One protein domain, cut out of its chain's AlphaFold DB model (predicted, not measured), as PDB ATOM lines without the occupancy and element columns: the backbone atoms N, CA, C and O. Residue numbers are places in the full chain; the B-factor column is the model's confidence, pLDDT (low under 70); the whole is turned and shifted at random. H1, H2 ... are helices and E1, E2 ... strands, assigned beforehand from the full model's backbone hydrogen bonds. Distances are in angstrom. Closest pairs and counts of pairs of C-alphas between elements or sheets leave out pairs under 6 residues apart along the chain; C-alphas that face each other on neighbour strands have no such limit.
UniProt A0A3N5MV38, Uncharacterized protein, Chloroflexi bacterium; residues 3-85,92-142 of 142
ATOM      1  N   ILE A   3     263.856 272.894 262.884       81.62
ATOM      2  CA  ILE A   3     263.591 273.901 263.901       81.62
ATOM      3  C   ILE A   3     262.259 273.502 264.519       81.62
ATOM      4  O   ILE A   3     261.292 273.252 263.792       81.62
ATOM      5  N   THR A   4     262.226 273.426 265.841       87.25
ATOM      6  CA  THR A   4     261.015 273.102 266.596       87.25
ATOM      7  C   THR A   4     260.484 274.380 267.218       87.25
ATOM      8  O   THR A   4     261.182 275.028 267.986       87.25
ATOM      9  N   LEU A   5     259.255 274.764 266.893       88.44
ATOM     10  CA  LEU A   5     258.575 275.897 267.510       88.44
ATOM     11  C   LEU A   5     257.659 275.364 268.600       88.44
ATOM     12  O   LEU A   5     256.795 274.548 268.295       88.44
ATOM     13  N   THR A   6     257.815 275.828 269.835       88.94
ATOM     14  CA  THR A   6     257.000 275.399 270.978       88.94
ATOM     15  C   THR A   6     256.294 276.601 271.580       88.94
ATOM     16  O   THR A   6     256.951 277.545 272.008       88.94
ATOM     17  N   ASN A   7     254.964 276.599 271.627       88.25
ATOM     18  CA  ASN A   7     254.225 277.689 272.266       88.25
ATOM     19  C   ASN A   7     253.984 277.429 273.762       88.25
ATOM     20  O   ASN A   7     254.220 276.337 274.279       88.25
ATOM     21  N   GLN A   8     253.444 278.429 274.462       83.12
ATOM     22  CA  GLN A   8     253.121 278.332 275.894       83.12
ATOM     23  C   GLN A   8     252.060 277.268 276.236       83.12
ATOM     24  O   GLN A   8     251.966 276.850 277.387       83.12
ATOM     25  N   ALA A   9     251.263 276.822 275.260       83.56
ATOM     26  CA  ALA A   9     250.293 275.739 275.427       83.56
ATOM     27  C   ALA A   9     250.920 274.339 275.252       83.56
ATOM     28  O   ALA A   9     250.224 273.337 275.399       83.56
ATOM     29  N   GLY A  10     252.220 274.259 274.940       84.56
ATOM     30  CA  GLY A  10     252.935 273.006 274.687       84.56
ATOM     31  C   GLY A  10     252.702 272.421 273.292       84.56
ATOM     32  O   GLY A  10     253.095 271.284 273.038       84.56
ATOM     33  N   VAL A  11     252.073 273.172 272.381       88.56
ATOM     34  CA  VAL A  11     251.958 272.778 270.970       88.56
ATOM     35  C   VAL A  11     253.328 272.925 270.326       88.56
ATOM     36  O   VAL A  11     254.005 273.929 270.554       88.56
ATOM     37  N   THR A  12     253.723 271.940 269.521       88.88
ATOM     38  CA  THR A  12     255.004 271.945 268.813       88.88
ATOM     39  C   THR A  12     254.820 271.814 267.307       88.88
ATOM     40  O   THR A  12     254.062 270.967 266.839       88.88
ATOM     41  N   ILE A  13     255.532 272.641 266.538       88.31
ATOM     42  CA  ILE A  13     255.600 272.554 265.074       88.31
ATOM     43  C   ILE A  13     257.050 272.324 264.668       88.31
ATOM     44  O   ILE A  13     257.941 273.068 265.070       88.31
ATOM     45  N   ASN A  14     257.288 271.303 263.847       87.00
ATOM     46  CA  ASN A  14     258.616 270.987 263.330       87.00
ATOM     47  C   ASN A  14     258.728 271.417 261.871       87.00
ATOM     48  O   ASN A  14     257.986 270.941 261.014       87.00
ATOM     49  N   LEU A  15     259.692 272.286 261.584       82.25
ATOM     50  CA  LEU A  15     259.956 272.800 260.245       82.25
ATOM     51  C   LEU A  15     261.389 272.483 259.840       82.25
ATOM     52  O   LEU A  15     262.311 272.529 260.648       82.25
ATOM     53  N   SER A  16     261.625 272.207 258.561       82.50
ATOM     54  CA  SER A  16     262.989 272.269 258.040       82.50
ATOM     55  C   SER A  16     263.495 273.714 258.059       82.50
ATOM     56  O   SER A  16     262.725 274.670 257.970       82.50
ATOM     57  N   ARG A  17     264.817 273.893 258.101       74.50
ATOM     58  CA  ARG A  17     265.436 275.228 258.014       74.50
ATOM     59  C   ARG A  17     265.047 275.993 256.752       74.50
ATOM     60  O   ARG A  17     264.903 277.208 256.800       74.50
ATOM     61  N   VAL A  18     264.855 275.275 255.646       76.00
ATOM     62  CA  VAL A  18     264.416 275.856 254.373       76.00
ATOM     63  C   VAL A  18     262.977 276.353 254.486       76.00
ATOM     64  O   VAL A  18     262.705 277.488 254.109       76.00
ATOM     65  N   GLN A  19     262.074 275.548 255.056       77.94
ATOM     66  CA  GLN A  19     260.692 275.970 255.306       77.94
ATOM     67  C   GLN A  19     260.652 277.202 256.207       77.94
ATOM     68  O   GLN A  19     260.009 278.187 255.861       77.94
ATOM     69  N   TRP A  20     261.390 277.182 257.319       82.81
ATOM     70  CA  TRP A  20     261.429 278.309 258.245       82.81
ATOM     71  C   TRP A  20     261.953 279.590 257.592       82.81
ATOM     72  O   TRP A  20     261.318 280.634 257.701       82.81
ATOM     73  N   ALA A  21     263.047 279.507 256.832       78.25
ATOM     74  CA  ALA A  21     263.572 280.650 256.090       78.25
ATOM     75  C   ALA A  21     262.546 281.210 255.089       78.25
ATOM     76  O   ALA A  21     262.383 282.424 255.010       78.25
ATOM     77  N   ARG A  22     261.811 280.344 254.376       78.00
ATOM     78  CA  ARG A  22     260.734 280.752 253.454       78.00
ATOM     79  C   ARG A  22     259.548 281.402 254.172       78.00
ATOM     80  O   ARG A  22     258.956 282.331 253.639       78.00
ATOM     81  N   ILE A  23     259.207 280.952 255.378       82.88
ATOM     82  CA  ILE A  23     258.126 281.542 256.184       82.88
ATOM     83  C   ILE A  23     258.518 282.937 256.676       82.88
ATOM     84  O   ILE A  23     257.746 283.877 256.504       82.88
ATOM     85  N   LEU A  24     259.726 283.090 257.231       81.38
ATOM     86  CA  LEU A  24     260.250 284.393 257.655       81.38
ATOM     87  C   LEU A  24     260.299 285.369 256.479       81.38
ATOM     88  O   LEU A  24     259.848 286.505 256.583       81.38
ATOM     89  N   ALA A  25     260.790 284.888 255.339       76.25
ATOM     90  CA  ALA A  25     260.838 285.616 254.086       76.25
ATOM     91  C   ALA A  25     259.479 286.157 253.650       76.25
ATOM     92  O   ALA A  25     259.336 287.335 253.324       76.25
ATOM     93  N   LEU A  26     258.488 285.272 253.652       82.12
ATOM     94  CA  LEU A  26     257.128 285.590 253.273       82.12
ATOM     95  C   LEU A  26     256.512 286.595 254.245       82.12
ATOM     96  O   LEU A  26     255.924 287.575 253.811       82.12
ATOM     97  N   ALA A  27     256.694 286.413 255.550       84.31
ATOM     98  CA  ALA A  27     256.224 287.384 256.527       84.31
ATOM     99  C   ALA A  27     256.875 288.763 256.292       84.31
ATOM    100  O   ALA A  27     256.170 289.770 256.235       84.31
ATOM    101  N   MET A  28     258.193 288.820 256.069       80.00
ATOM    102  CA  MET A  28     258.905 290.078 255.807       80.00
ATOM    103  C   MET A  28     258.397 290.796 254.555       80.00
ATOM    104  O   MET A  28     258.104 291.989 254.600       80.00
ATOM    105  N   ALA A  29     258.206 290.059 253.459       78.56
ATOM    106  CA  ALA A  29     257.657 290.582 252.209       78.56
ATOM    107  C   ALA A  29     256.255 291.205 252.363       78.56
ATOM    108  O   ALA A  29     255.894 292.102 251.607       78.56
ATOM    109  N   TYR A  30     255.476 290.747 253.347       81.06
ATOM    110  CA  TYR A  30     254.103 291.194 253.600       81.06
ATOM    111  C   TYR A  30     253.985 292.127 254.821       81.06
ATOM    112  O   TYR A  30     252.885 292.360 255.344       81.06
ATOM    113  N   GLY A  31     255.110 292.719 255.237       79.38
ATOM    114  CA  GLY A  31     255.168 293.812 256.207       79.38
ATOM    115  C   GLY A  31     255.423 293.394 257.653       79.38
ATOM    116  O   GLY A  31     255.140 294.180 258.555       79.38
ATOM    117  N   TRP A  32     255.916 292.177 257.901       83.44
ATOM    118  CA  TRP A  32     256.474 291.827 259.208       83.44
ATOM    119  C   TRP A  32     257.914 292.336 259.323       83.44
ATOM    120  O   TRP A  32     258.777 291.987 258.521       83.44
ATOM    121  N   GLU A  33     258.189 293.135 260.348       81.12
ATOM    122  CA  GLU A  33     259.548 293.544 260.688       81.12
ATOM    123  C   GLU A  33     260.040 292.709 261.875       81.12
ATOM    124  O   GLU A  33     259.402 292.735 262.931       81.12
ATOM    125  N   PRO A  34     261.149 291.960 261.737       77.50
ATOM    126  CA  PRO A  34     261.644 291.114 262.810       77.50
ATOM    127  C   PRO A  34     262.068 291.961 264.012       77.50
ATOM    128  O   PRO A  34     263.069 292.673 263.959       77.50
ATOM    129  N   ALA A  35     261.364 291.815 265.137       77.25
ATOM    130  CA  ALA A  35     261.691 292.529 266.377       77.25
ATOM    131  C   ALA A  35     262.946 291.987 267.100       77.25
ATOM    132  O   ALA A  35     263.378 292.542 268.110       77.25
ATOM    133  N   GLY A  36     263.526 290.898 266.587       72.75
ATOM    134  CA  GLY A  36     264.575 290.123 267.248       72.75
ATOM    135  C   GLY A  36     264.037 289.169 268.319       72.75
ATOM    136  O   GLY A  36     263.019 289.419 268.965       72.75
ATOM    137  N   THR A  37     264.727 288.047 268.503       74.38
ATOM    138  CA  THR A  37     264.402 287.080 269.557       74.38
ATOM    139  C   THR A  37     265.028 287.480 270.883       74.38
ATOM    140  O   THR A  37     266.123 288.038 270.930       74.38
ATOM    141  N   SER A  38     264.344 287.170 271.979       76.50
ATOM    142  CA  SER A  38     264.926 287.256 273.318       76.50
ATOM    143  C   SER A  38     265.767 286.014 273.594       76.50
ATOM    144  O   SER A  38     265.461 284.921 273.105       76.50
ATOM    145  N   ASN A  39     266.830 286.180 274.377       70.75
ATOM    146  CA  ASN A  39     267.625 285.054 274.843       70.75
ATOM    147  C   ASN A  39     266.756 284.111 275.693       70.75
ATOM    148  O   ASN A  39     265.872 284.588 276.407       70.75
ATOM    149  N   PRO A  40     267.014 282.796 275.664       71.69
ATOM    150  CA  PRO A  40     266.380 281.885 276.604       71.69
ATOM    151  C   PRO A  40     266.756 282.221 278.048       71.69
ATOM    152  O   PRO A  40     267.828 282.783 278.330       71.69
ATOM    153  N   ASP A  41     265.892 281.793 278.964       65.94
ATOM    154  CA  ASP A  41     266.165 281.830 280.393       65.94
ATOM    155  C   ASP A  41     267.447 281.049 280.709       65.94
ATOM    156  O   ASP A  41     267.614 279.881 280.357       65.94
ATOM    157  N   GLY A  42     268.391 281.715 281.377       64.38
ATOM    158  CA  GLY A  42     269.671 281.114 281.749       64.38
ATOM    159  C   GLY A  42     270.735 281.100 280.648       64.38
ATOM    160  O   GLY A  42     271.736 280.403 280.815       64.38
ATOM    161  N   TRP A  43     270.571 281.870 279.565       66.62
ATOM    162  CA  TRP A  43     271.638 282.104 278.585       66.62
ATOM    163  C   TRP A  43     272.935 282.577 279.269       66.62
ATOM    164  O   TRP A  43     272.965 283.612 279.935       66.62
ATOM    165  N   LYS A  44     274.015 281.803 279.096       67.06
ATOM    166  CA  LYS A  44     275.375 282.089 279.597       67.06
ATOM    167  C   LYS A  44     276.398 282.139 278.461       67.06
ATOM    168  O   LYS A  44     277.549 281.771 278.665       67.06
ATOM    169  N   GLY A  45     275.964 282.473 277.248       65.56
ATOM    170  CA  GLY A  45     276.893 282.550 276.130       65.56
ATOM    171  C   GLY A  45     277.932 283.638 276.345       65.56
ATOM    172  O   GLY A  45     277.633 284.685 276.919       65.56
ATOM    173  N   ASP A  46     279.138 283.381 275.849       68.31
ATOM    174  CA  ASP A  46     280.257 284.322 275.916       68.31
ATOM    175  C   ASP A  46     280.047 285.546 274.999       68.31
ATOM    176  O   ASP A  46     280.712 286.568 275.157       68.31
ATOM    177  N   GLU A  47     279.091 285.464 274.064       66.75
ATOM    178  CA  GLU A  47     278.732 286.527 273.125       66.75
ATOM    179  C   GLU A  47     277.320 287.092 273.390       66.75
ATOM    180  O   GLU A  47     276.427 286.365 273.853       66.75
ATOM    181  N   PRO A  48     277.081 288.383 273.066       69.81
ATOM    182  CA  PRO A  48     275.746 288.971 273.088       69.81
ATOM    183  C   PRO A  48     274.763 288.155 272.248       69.81
ATOM    184  O   PRO A  48     275.076 287.733 271.135       69.81
ATOM    185  N   TRP A  49     273.554 287.954 272.773       70.19
ATOM    186  CA  TRP A  49     272.506 287.241 272.056       70.19
ATOM    187  C   TRP A  49     272.228 287.911 270.708       70.19
ATOM    188  O   TRP A  49     271.868 289.085 270.648       70.19
ATOM    189  N   SER A  50     272.382 287.151 269.624       64.94
ATOM    190  CA  SER A  50     272.265 287.681 268.260       64.94
ATOM    191  C   SER A  50     270.853 288.143 267.884       64.94
ATOM    192  O   SER A  50     270.685 288.800 266.860       64.94
ATOM    193  N   GLY A  51     269.826 287.758 268.653       64.31
ATOM    194  CA  GLY A  51     268.426 288.042 268.321       64.31
ATOM    195  C   GLY A  51     267.932 287.316 267.068       64.31
ATOM    196  O   GLY A  51     266.851 287.618 266.568       64.31
ATOM    197  N   SER A  52     268.716 286.375 266.531       67.50
ATOM    198  CA  SER A  52     268.430 285.743 265.250       67.50
ATOM    199  C   SER A  52     267.373 284.645 265.360       67.50
ATOM    200  O   SER A  52     267.440 283.768 266.227       67.50
ATOM    201  N   TYR A  53     266.463 284.637 264.385       68.31
ATOM    202  CA  TYR A  53     265.460 283.594 264.159       68.31
ATOM    203  C   TYR A  53     266.041 282.303 263.558       68.31
ATOM    204  O   TYR A  53     265.323 281.321 263.397       68.31
ATOM    205  N   SER A  54     267.334 282.278 263.210       63.66
ATOM    206  CA  SER A  54     268.019 281.107 262.637       63.66
ATOM    207  C   SER A  54     268.993 280.421 263.601       63.66
ATOM    208  O   SER A  54     269.615 279.411 263.241       63.66
ATOM    209  N   SER A  55     269.142 280.960 264.817       58.19
ATOM    210  CA  SER A  55     270.089 280.461 265.814       58.19
ATOM    211  C   SER A  55     269.601 279.157 266.460       58.19
ATOM    212  O   SER A  55     268.437 279.010 266.816       58.19
ATOM    213  N   HIS A  56     270.512 278.199 266.646       57.88
ATOM    214  CA  HIS A  56     270.237 276.919 267.325       57.88
ATOM    215  C   HIS A  56     270.070 277.045 268.845       57.88
ATOM    216  O   HIS A  56     270.061 276.042 269.553       57.88
ATOM    217  N   GLN A  57     270.078 278.267 269.366       61.50
ATOM    218  CA  GLN A  57     270.393 278.519 270.763       61.50
ATOM    219  C   GLN A  57     269.153 278.777 271.626       61.50
ATOM    220  O   GLN A  57     269.322 279.244 272.743       61.50
ATOM    221  N   GLY A  58     267.933 278.464 271.166       64.31
ATOM    222  CA  GLY A  58     266.769 278.477 272.064       64.31
ATOM    223  C   GLY A  58     266.020 279.808 272.164       64.31
ATOM    224  O   GLY A  58     265.585 280.164 273.250       64.31
ATOM    225  N   GLY A  59     265.921 280.606 271.097       78.56
ATOM    226  CA  GLY A  59     265.360 281.963 271.191       78.56
ATOM    227  C   GLY A  59     263.863 282.008 271.509       78.56
ATOM    228  O   GLY A  59     263.089 281.233 270.953       78.56
ATOM    229  N   SER A  60     263.452 282.966 272.341       81.19
ATOM    230  CA  SER A  60     262.039 283.267 272.597       81.19
ATOM    231  C   SER A  60     261.537 284.373 271.672       81.19
ATOM    232  O   SER A  60     262.143 285.441 271.571       81.19
ATOM    233  N   VAL A  61     260.402 284.136 271.023       84.19
ATOM    234  CA  VAL A  61     259.688 285.110 270.194       84.19
ATOM    235  C   VAL A  61     258.519 285.675 270.992       84.19
ATOM    236  O   VAL A  61     257.711 284.937 271.558       84.19
ATOM    237  N   SER A  62     258.435 287.005 271.068       85.94
ATOM    238  CA  SER A  62     257.390 287.674 271.846       85.94
ATOM    239  C   SER A  62     256.003 287.466 271.230       85.94
ATOM    240  O   SER A  62     255.858 287.280 270.023       85.94
ATOM    241  N   ARG A  63     254.948 287.574 272.052       87.69
ATOM    242  CA  ARG A  63     253.554 287.516 271.573       87.69
ATOM    243  C   ARG A  63     253.284 288.546 270.477       87.69
ATOM    244  O   ARG A  63     252.576 288.244 269.526       87.69
ATOM    245  N   GLN A  64     253.804 289.760 270.641       86.25
ATOM    246  CA  GLN A  64     253.575 290.840 269.686       86.25
ATOM    247  C   GLN A  64     254.226 290.523 268.340       86.25
ATOM    248  O   GLN A  64     253.593 290.681 267.302       86.25
ATOM    249  N   ASP A  65     255.461 290.025 268.366       86.06
ATOM    250  CA  ASP A  65     256.181 289.659 267.151       86.06
ATOM    251  C   ASP A  65     255.522 288.470 266.433       86.06
ATOM    252  O   ASP A  65     255.260 288.542 265.234       86.06
ATOM    253  N   ALA A  66     255.103 287.446 267.185       88.50
ATOM    254  CA  ALA A  66     254.323 286.327 266.659       88.50
ATOM    255  C   ALA A  66     253.020 286.799 265.983       88.50
ATOM    256  O   ALA A  66     252.701 286.385 264.871       88.50
ATOM    257  N   GLN A  67     252.278 287.716 266.609       88.44
ATOM    258  CA  GLN A  67     251.045 288.265 266.034       88.44
ATOM    259  C   GLN A  67     251.293 289.060 264.748       88.44
ATOM    260  O   GLN A  67     250.516 288.939 263.800       88.44
ATOM    261  N   MET A  68     252.366 289.853 264.694       87.62
ATOM    262  CA  MET A  68     252.735 290.581 263.477       87.62
ATOM    263  C   MET A  68     253.149 289.621 262.356       87.62
ATOM    264  O   MET A  68     252.733 289.810 261.213       87.62
ATOM    265  N   MET A  69     253.876 288.550 262.688       87.81
ATOM    266  CA  MET A  69     254.216 287.485 261.746       87.81
ATOM    267  C   MET A  69     252.955 286.792 261.209       87.81
ATOM    268  O   MET A  69     252.815 286.630 259.998       87.81
ATOM    269  N   ALA A  70     251.995 286.456 262.078       89.75
ATOM    270  CA  ALA A  70     250.719 285.859 261.676       89.75
ATOM    271  C   ALA A  70     249.941 286.775 260.721       89.75
ATOM    272  O   ALA A  70     249.496 286.339 259.661       89.75
ATOM    273  N   ALA A  71     249.840 288.064 261.053       89.00
ATOM    274  CA  ALA A  71     249.144 289.047 260.231       89.00
ATOM    275  C   ALA A  71     249.789 289.215 258.844       89.00
ATOM    276  O   ALA A  71     249.080 289.377 257.850       89.00
ATOM    277  N   ALA A  72     251.120 289.166 258.751       88.06
ATOM    278  CA  ALA A  72     251.814 289.219 257.469       88.06
ATOM    279  C   ALA A  72     251.591 287.944 256.639       88.06
ATOM    280  O   ALA A  72     251.296 288.024 255.447       88.06
ATOM    281  N   LEU A  73     251.644 286.769 257.272       87.56
ATOM    282  CA  LEU A  73     251.347 285.504 256.600       87.56
ATOM    283  C   LEU A  73     249.900 285.443 256.102       87.56
ATOM    284  O   LEU A  73     249.665 285.008 254.977       87.56
ATOM    285  N   GLU A  74     248.934 285.951 256.865       88.50
ATOM    286  CA  GLU A  74     247.541 286.064 256.419       88.50
ATOM    287  C   GLU A  74     247.400 286.929 255.164       88.50
ATOM    288  O   GLU A  74     246.696 286.548 254.229       88.50
ATOM    289  N   LYS A  75     248.114 288.061 255.098       86.19
ATOM    290  CA  LYS A  75     248.133 288.921 253.903       86.19
ATOM    291  C   LYS A  75     248.731 288.227 252.681       86.19
ATOM    292  O   LYS A  75     248.398 288.605 251.561       86.19
ATOM    293  N   SER A  76     249.590 287.232 252.887       83.88
ATOM    294  CA  SER A  76     250.213 286.477 251.802       83.88
ATOM    295  C   SER A  76     249.331 285.380 251.209       83.88
ATOM    296  O   SER A  76     249.502 285.037 250.039       83.88
ATOM    297  N   LEU A  77     248.348 284.871 251.969       82.38
ATOM    298  CA  LEU A  77     247.480 283.760 251.553       82.38
ATOM    299  C   LEU A  77     246.803 283.964 250.186       82.38
ATOM    300  O   LEU A  77     246.790 283.007 249.412       82.38
ATOM    301  N   PRO A  78     246.269 285.155 249.833       82.06
ATOM    302  CA  PRO A  78     245.660 285.377 248.520       82.06
ATOM    303  C   PRO A  78     246.647 285.281 247.348       82.06
ATOM    304  O   PRO A  78     246.221 285.096 246.212       82.06
ATOM    305  N   GLY A  79     247.951 285.436 247.603       73.31
ATOM    306  CA  GLY A  79     249.005 285.321 246.595       73.31
ATOM    307  C   GLY A  79     249.519 283.893 246.393       73.31
ATOM    308  O   GLY A  79     250.287 283.656 245.460       73.31
ATOM    309  N   ILE A  80     249.137 282.949 247.258       75.69
ATOM    310  CA  ILE A  80     249.567 281.552 247.168       75.69
ATOM    311  C   ILE A  80     248.642 280.827 246.185       75.69
ATOM    312  O   ILE A  80     247.425 280.829 246.389       75.69
ATOM    313  N   PRO A  81     249.178 280.203 245.124       68.75
ATOM    314  CA  PRO A  81     248.355 279.477 244.169       68.75
ATOM    315  C   PRO A  81     247.678 278.266 244.835       68.75
ATOM    316  O   PRO A  81     248.293 277.548 245.619       68.75
ATOM    317  N   ASP A  82     246.411 278.022 244.494       66.94
ATOM    318  CA  ASP A  82     245.632 276.878 245.002       66.94
ATOM    319  C   ASP A  82     246.062 275.532 244.405       66.94
ATOM    320  O   ASP A  82     245.672 274.477 244.902       66.94
ATOM    321  N   GLN A  83     246.847 275.563 243.329       55.94
ATOM    322  CA  GLN A  83     247.405 274.382 242.687       55.94
ATOM    323  C   GLN A  83     248.910 274.540 242.549       55.94
ATOM    324  O   GLN A  83     249.401 275.631 242.243       55.94
ATOM    325  N   ASP A  84     249.634 273.443 242.752       54.56
ATOM    326  CA  ASP A  84     251.070 273.431 242.529       54.56
ATOM    327  C   ASP A  84     251.368 273.805 241.070       54.56
ATOM    328  O   ASP A  84     250.721 273.287 240.148       54.56
ATOM    329  N   PRO A  85     252.343 274.695 240.819       52.41
ATOM    330  CA  PRO A  85     252.864 274.841 239.475       52.41
ATOM    331  C   PRO A  85     253.393 273.473 239.001       52.41
ATOM    332  O   PRO A  85     253.916 272.703 239.812       52.41
ATOM    333  N   LYS A  92     267.457 269.759 245.114       45.00
ATOM    334  CA  LYS A  92     268.386 270.017 246.234       45.00
ATOM    335  C   LYS A  92     269.215 271.306 246.085       45.00
ATOM    336  O   LYS A  92     270.438 271.231 245.993       45.00
ATOM    337  N   GLN A  93     268.569 272.467 246.023       45.56
ATOM    338  CA  GLN A  93     269.294 273.719 245.839       45.56
ATOM    339  C   GLN A  93     269.685 274.340 247.174       45.56
ATOM    340  O   GLN A  93     268.913 274.399 248.130       45.56
ATOM    341  N   ASP A  94     270.954 274.721 247.186       50.84
ATOM    342  CA  ASP A  94     271.743 275.241 248.281       50.84
ATOM    343  C   ASP A  94     270.996 276.331 249.059       50.84
ATOM    344  O   ASP A  94     270.369 277.228 248.487       50.84
ATOM    345  N   ILE A  95     271.073 276.251 250.385       52.69
ATOM    346  CA  ILE A  95     270.411 277.168 251.324       52.69
ATOM    347  C   ILE A  95     270.850 278.610 251.021       52.69
ATOM    348  O   ILE A  95     270.069 279.548 251.164       52.69
ATOM    349  N   PHE A  96     272.089 278.758 250.543       46.78
ATOM    350  CA  PHE A  96     272.692 280.013 250.121       46.78
ATOM    351  C   PHE A  96     272.040 280.604 248.865       46.78
ATOM    352  O   PHE A  96     271.693 281.779 248.872       46.78
ATOM    353  N   GLU A  97     271.790 279.800 247.829       51.84
ATOM    354  CA  GLU A  97     271.123 280.251 246.596       51.84
ATOM    355  C   GLU A  97     269.656 280.600 246.851       51.84
ATOM    356  O   GLU A  97     269.160 281.610 246.357       51.84
ATOM    357  N   SER A  98     268.983 279.830 247.713       52.41
ATOM    358  CA  SER A  98     267.639 280.183 248.180       52.41
ATOM    359  C   SER A  98     267.647 281.494 248.975       52.41
ATOM    360  O   SER A  98     266.776 282.326 248.751       52.41
ATOM    361  N   MET A  99     268.639 281.721 249.851       53.50
ATOM    362  CA  MET A  99     268.818 282.986 250.589       53.50
ATOM    363  C   MET A  99     269.189 284.173 249.686       53.50
ATOM    364  O   MET A  99     268.783 285.295 249.971       53.50
ATOM    365  N   LEU A 100     269.941 283.957 248.607       59.34
ATOM    366  CA  LEU A 100     270.338 284.994 247.647       59.34
ATOM    367  C   LEU A 100     269.206 285.368 246.693       59.34
ATOM    368  O   LEU A 100     268.946 286.554 246.483       59.34
ATOM    369  N   ALA A 101     268.504 284.371 246.150       51.78
ATOM    370  CA  ALA A 101     267.268 284.585 245.405       51.78
ATOM    371  C   ALA A 101     266.222 285.286 246.287       51.78
ATOM    372  O   ALA A 101     265.527 286.185 245.820       51.78
ATOM    373  N   PHE A 102     266.186 284.943 247.577       56.41
ATOM    374  CA  PHE A 102     265.380 285.600 248.600       56.41
ATOM    375  C   PHE A 102     265.792 287.058 248.861       56.41
ATOM    376  O   PHE A 102     264.930 287.932 248.843       56.41
ATOM    377  N   GLY A 103     267.085 287.357 249.024       57.25
ATOM    378  CA  GLY A 103     267.572 288.733 249.175       57.25
ATOM    379  C   GLY A 103     267.198 289.614 247.981       57.25
ATOM    380  O   GLY A 103     266.699 290.719 248.163       57.25
ATOM    381  N   ARG A 104     267.317 289.084 246.756       55.31
ATOM    382  CA  ARG A 104     266.847 289.768 245.538       55.31
ATOM    383  C   ARG A 104     265.327 289.886 245.452       55.31
ATOM    384  O   ARG A 104     264.825 290.837 244.868       55.31
ATOM    385  N   ALA A 105     264.582 288.922 245.988       51.84
ATOM    386  CA  ALA A 105     263.126 288.988 246.029       51.84
ATOM    387  C   ALA A 105     262.630 290.054 247.018       51.84
ATOM    388  O   ALA A 105     261.610 290.667 246.741       51.84
ATOM    389  N   LEU A 106     263.356 290.308 248.112       52.53
ATOM    390  CA  LEU A 106     263.082 291.413 249.039       52.53
ATOM    391  C   LEU A 106     263.459 292.794 248.476       52.53
ATOM    392  O   LEU A 106     262.918 293.794 248.934       52.53
ATOM    393  N   GLU A 107     264.353 292.872 247.483       56.75
ATOM    394  CA  GLU A 107     264.584 294.112 246.716       56.75
ATOM    395  C   GLU A 107     263.401 294.453 245.793       56.75
ATOM    396  O   GLU A 107     263.249 295.599 245.367       56.75
ATOM    397  N   VAL A 108     262.557 293.468 245.474       55.19
ATOM    398  CA  VAL A 108     261.297 293.679 244.762       55.19
ATOM    399  C   VAL A 108     260.216 293.955 245.797       55.19
ATOM    400  O   VAL A 108     259.979 293.141 246.681       55.19
ATOM    401  N   ASP A 109     259.527 295.086 245.673       53.53
ATOM    402  CA  ASP A 109     258.401 295.410 246.547       53.53
ATOM    403  C   ASP A 109     257.305 294.335 246.363       53.53
ATOM    404  O   ASP A 109     256.724 294.207 245.282       53.53
ATOM    405  N   ASN A 110     257.082 293.514 247.398       59.41
ATOM    406  CA  ASN A 110     256.096 292.426 247.457       59.41
ATOM    407  C   ASN A 110     256.302 291.248 246.455       59.41
ATOM    408  O   ASN A 110     255.541 291.097 245.488       59.41
ATOM    409  N   PRO A 111     257.302 290.362 246.656       66.31
ATOM    410  CA  PRO A 111     257.496 289.182 245.815       66.31
ATOM    411  C   PRO A 111     256.319 288.197 245.909       66.31
ATOM    412  O   PRO A 111     255.780 287.920 246.982       66.31
ATOM    413  N   SER A 112     255.942 287.602 244.771       66.69
ATOM    414  CA  SER A 112     254.891 286.581 244.758       66.69
ATOM    415  C   SER A 112     255.339 285.313 245.509       66.69
ATOM    416  O   SER A 112     256.486 284.886 245.335       66.69
ATOM    417  N   PRO A 113     254.458 284.650 246.285       67.94
ATOM    418  CA  PRO A 113     254.802 283.441 247.044       67.94
ATOM    419  C   PRO A 113     255.425 282.331 246.186       67.94
ATOM    420  O   PRO A 113     256.377 281.674 246.607       67.94
ATOM    421  N   SER A 114     254.995 282.194 244.928       66.81
ATOM    422  CA  SER A 114     255.574 281.229 243.984       66.81
ATOM    423  C   SER A 114     257.060 281.475 243.691       66.81
ATOM    424  O   SER A 114     257.805 280.517 243.518       66.81
ATOM    425  N   LYS A 115     257.523 282.734 243.678       66.38
ATOM    426  CA  LYS A 115     258.956 283.058 243.520       66.38
ATOM    427  C   LYS A 115     259.781 282.712 244.758       66.38
ATOM    428  O   LYS A 115     260.992 282.564 244.651       66.38
ATOM    429  N   LEU A 116     259.133 282.568 245.912       62.41
ATOM    430  CA  LEU A 116     259.753 282.105 247.155       62.41
ATOM    431  C   LEU A 116     259.726 280.570 247.281       62.41
ATOM    432  O   LEU A 116     260.117 280.028 248.316       62.41
ATOM    433  N   GLY A 117     259.264 279.857 246.244       66.62
ATOM    434  CA  GLY A 117     259.089 278.405 246.282       66.62
ATOM    435  C   GLY A 117     258.008 277.967 247.272       66.62
ATOM    436  O   GLY A 117     258.124 276.894 247.864       66.62
ATOM    437  N   ILE A 118     257.010 278.829 247.504       69.12
ATOM    438  CA  ILE A 118     255.829 278.553 248.322       69.12
ATOM    439  C   ILE A 118     254.689 278.218 247.363       69.12
ATOM    440  O   ILE A 118     254.177 279.081 246.643       69.12
ATOM    441  N   ASP A 119     254.340 276.938 247.329       70.62
ATOM    442  CA  ASP A 119     253.287 276.366 246.494       70.62
ATOM    443  C   ASP A 119     252.051 275.989 247.333       70.62
ATOM    444  O   ASP A 119     251.933 276.356 248.508       70.62
ATOM    445  N   SER A 120     251.100 275.277 246.726       70.12
ATOM    446  CA  SER A 120     249.834 274.947 247.381       70.12
ATOM    447  C   SER A 120     250.023 274.011 248.583       70.12
ATOM    448  O   SER A 120     249.253 274.083 249.546       70.12
ATOM    449  N   SER A 121     251.103 273.216 248.602       71.12
ATOM    450  CA  SER A 121     251.448 272.333 249.722       71.12
ATOM    451  C   SER A 121     251.809 273.098 251.001       71.12
ATOM    452  O   SER A 121     251.590 272.601 252.109       71.12
ATOM    453  N   TYR A 122     252.272 274.347 250.873       74.94
ATOM    454  CA  TYR A 122     252.576 275.219 252.009       74.94
ATOM    455  C   TYR A 122     251.339 275.899 252.588       74.94
ATOM    456  O   TYR A 122     251.386 276.362 253.725       74.94
ATOM    457  N   LYS A 123     250.220 275.965 251.857       80.06
ATOM    458  CA  LYS A 123     249.033 276.716 252.291       80.06
ATOM    459  C   LYS A 123     248.459 276.179 253.603       80.06
ATOM    460  O   LYS A 123     248.171 276.956 254.510       80.06
ATOM    461  N   ALA A 124     248.345 274.855 253.730       82.12
ATOM    462  CA  ALA A 124     247.888 274.215 254.965       82.12
ATOM    463  C   ALA A 124     248.857 274.470 256.132       82.12
ATOM    464  O   ALA A 124     248.422 274.792 257.233       82.12
ATOM    465  N   GLN A 125     250.165 274.404 255.867       83.81
ATOM    466  CA  GLN A 125     251.202 274.662 256.865       83.81
ATOM    467  C   GLN A 125     251.227 276.133 257.311       83.81
ATOM    468  O   GLN A 125     251.393 276.415 258.492       83.81
ATOM    469  N   ILE A 126     251.023 277.081 256.395       85.81
ATOM    470  CA  ILE A 126     250.939 278.512 256.716       85.81
ATOM    471  C   ILE A 126     249.698 278.798 257.563       85.81
ATOM    472  O   ILE A 126     249.794 279.542 258.531       85.81
ATOM    473  N   LEU A 127     248.555 278.180 257.252       87.75
ATOM    474  CA  LEU A 127     247.350 278.292 258.080       87.75
ATOM    475  C   LEU A 127     247.569 277.733 259.493       87.75
ATOM    476  O   LEU A 127     247.196 278.383 260.467       87.75
ATOM    477  N   GLU A 128     248.219 276.574 259.615       89.38
ATOM    478  CA  GLU A 128     248.595 275.999 260.911       89.38
ATOM    479  C   GLU A 128     249.524 276.937 261.698       89.38
ATOM    480  O   GLU A 128     249.317 277.168 262.888       89.38
ATOM    481  N   LEU A 129     250.505 277.543 261.025       88.25
ATOM    482  CA  LEU A 129     251.430 278.499 261.633       88.25
ATOM    483  C   LEU A 129     250.746 279.792 262.071       88.25
ATOM    484  O   LEU A 129     251.054 280.302 263.142       88.25
ATOM    485  N   ILE A 130     249.799 280.310 261.289       90.00
ATOM    486  CA  ILE A 130     249.003 281.483 261.669       90.00
ATOM    487  C   ILE A 130     248.253 281.203 262.974       90.00
ATOM    488  O   ILE A 130     248.339 281.987 263.921       90.00
ATOM    489  N   GLU A 131     247.563 280.064 263.059       90.56
ATOM    490  CA  GLU A 131     246.856 279.659 264.279       90.56
ATOM    491  C   GLU A 131     247.815 279.410 265.448       90.56
ATOM    492  O   GLU A 131     247.507 279.742 266.593       90.56
ATOM    493  N   PHE A 132     249.006 278.882 265.179       90.12
ATOM    494  CA  PHE A 132     250.053 278.723 266.181       90.12
ATOM    495  C   PHE A 132     250.549 280.071 266.724       90.12
ATOM    496  O   PHE A 132     250.593 280.264 267.939       90.12
ATOM    497  N   PHE A 133     250.860 281.034 265.857       89.31
ATOM    498  CA  PHE A 133     251.351 282.354 266.254       89.31
ATOM    499  C   PHE A 133     250.291 283.199 266.968       89.31
ATOM    500  O   PHE A 133     250.613 283.986 267.860       89.31
ATOM    501  N   ARG A 134     249.009 283.000 266.646       87.94
ATOM    502  CA  ARG A 134     247.887 283.636 267.355       87.94
ATOM    503  C   ARG A 134     247.782 283.200 268.820       87.94
ATOM    504  O   ARG A 134     247.284 283.972 269.641       87.94
ATOM    505  N   GLN A 135     248.282 282.013 269.173       87.31
ATOM    506  CA  GLN A 135     248.268 281.514 270.554       87.31
ATOM    507  C   GLN A 135     249.246 282.264 271.473       87.31
ATOM    508  O   GLN A 135     249.069 282.253 272.694       87.31
ATOM    509  N   GLY A 136     250.223 282.983 270.913       88.25
ATOM    510  CA  GLY A 136     251.052 283.935 271.643       88.25
ATOM    511  C   GLY A 136     252.547 283.719 271.450       88.25
ATOM    512  O   GLY A 136     253.003 283.381 270.364       88.25
ATOM    513  N   ALA A 137     253.317 283.982 272.508       87.50
ATOM    514  CA  ALA A 137     254.766 283.811 272.486       87.50
ATOM    515  C   ALA A 137     255.139 282.333 272.290       87.50
ATOM    516  O   ALA A 137     254.423 281.435 272.749       87.50
ATOM    517  N   PHE A 138     256.274 282.096 271.642       88.38
ATOM    518  CA  PHE A 138     256.798 280.756 271.403       88.38
ATOM    519  C   PHE A 138     258.320 280.734 271.502       88.38
ATOM    520  O   PHE A 138     258.993 281.748 271.327       88.38
ATOM    521  N   GLU A 139     258.857 279.558 271.776       86.81
ATOM    522  CA  GLU A 139     260.282 279.279 271.867       86.81
ATOM    523  C   GLU A 139     260.729 278.483 270.645       86.81
ATOM    524  O   GLU A 139     259.985 277.654 270.114       86.81
ATOM    525  N   MET A 140     261.952 278.729 270.192       83.31
ATOM    526  CA  MET A 140     262.561 278.014 269.076       83.31
ATOM    527  C   MET A 140     263.612 277.041 269.604       83.31
ATOM    528  O   MET A 140     264.669 277.454 270.068       83.31
ATOM    529  N   GLY A 141     263.333 275.749 269.502       79.50
ATOM    530  CA  GLY A 141     264.251 274.650 269.767       79.50
ATOM    531  C   GLY A 141     264.890 274.077 268.500       79.50
ATOM    532  O   GLY A 141     264.618 274.508 267.374       79.50
ATOM    533  N   ASN A 142     265.747 273.080 268.710       65.19
ATOM    534  CA  ASN A 142     266.506 272.375 267.680       65.19
ATOM    535  C   ASN A 142     266.270 270.868 267.761       65.19
ATOM    536  O   ASN A 142     266.056 270.387 268.897       65.19
TER     537      ASN A 142
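This is residues 3 to 85 and 92 to 142 of the 142 residues of an uncharacterized protein of Chloroflexi bacterium (UniProt A0A3N5MV38). A small antiparallel sheet of three strands, in the order E2 E1 E3, has one face covered by two helices: H5 runs slantwise over it, with the long H2 side by side with H5, while H1 stands up from the sheet and runs across H2. H3 and the short H4 pack on H1 away from the sheet, and a long stretch without named elements, residues 30 to 62, loops far out to Asp 46. The printed part has 134 residues, with three strands and five helices in the order E1 E2 H1 H2 H3 H4 H5 E3, and its class is mostly helix. It is compact, with a radius of gyration of the C-alphas of 14.7 A, and only just elongated, spanning 45 by 30 by 27 A.

E1, residues 3 to 7, is the inner strand. The hairpin E1 and E2, residues 12 to 16, has N 3 and O 15 within hydrogen-bond range at 2.7 A. E3, residues 138 to 141, is antiparallel to E1, with N 6 and O 139 2.8 A apart; residues 60 to 61 pair antiparallel with residues 138 to 139 of E3. H1, residues 17 to 29, and H5, residues 120 to 134, lie on the same face, two layers with helices on one face of the sheet. H5 runs slantwise, at 37 degrees to E2 on the local plane. H1 is the hub, touching three helices. H2, residues 63 to 79, touches H1 with residues 69 to 76 alone, about perpendicular at 84 degrees, closest at the C-alphas of Ala 27 and Ala 72, 4.9 A. H2 and H5 touch at a shallow tilt of 27 degrees, opposite ways, closest at the C-alphas of Ala 70 and Ile 130, 4.7 A. H3, residues 95 to 106, touches H1 at a shallow tilt of 6 degrees, the same way, closest at the C-alphas of Ala 29 and Leu 106, 6.3 A. H4, residues 113 to 116, touches residues 22 to 26 of H1, closest at the C-alphas of Arg 22 and Leu 116, 6.5 A. H3 and H5 are apart. Every O i to N i+4 pair is within hydrogen-bond range in H1 and H3, 11 of 13 in H2 and 9 of 11 in H5; H4 is too short for such a pair.

E1 begins at C-alpha 3 (263.591, 273.901, 263.901) and measures 13.1 A; E2 measures 13.4 A. H2 is 25.5 A long, H5 21.9 A, H1 18.2 A and H3 16.2 A. E3 ends at C-alpha 141 (264.251, 274.650, 269.767).

The C-alphas farthest apart, of Asp 46 and Gln 83, are 47.8 A apart. Residues 86 to 91 are not printed; C-alphas 85 and 92 are 17.6 A apart across the cut. The link H1 to H2 is long. Low confidence, pLDDT under 70, covers 50 residues, among them 92 to 118.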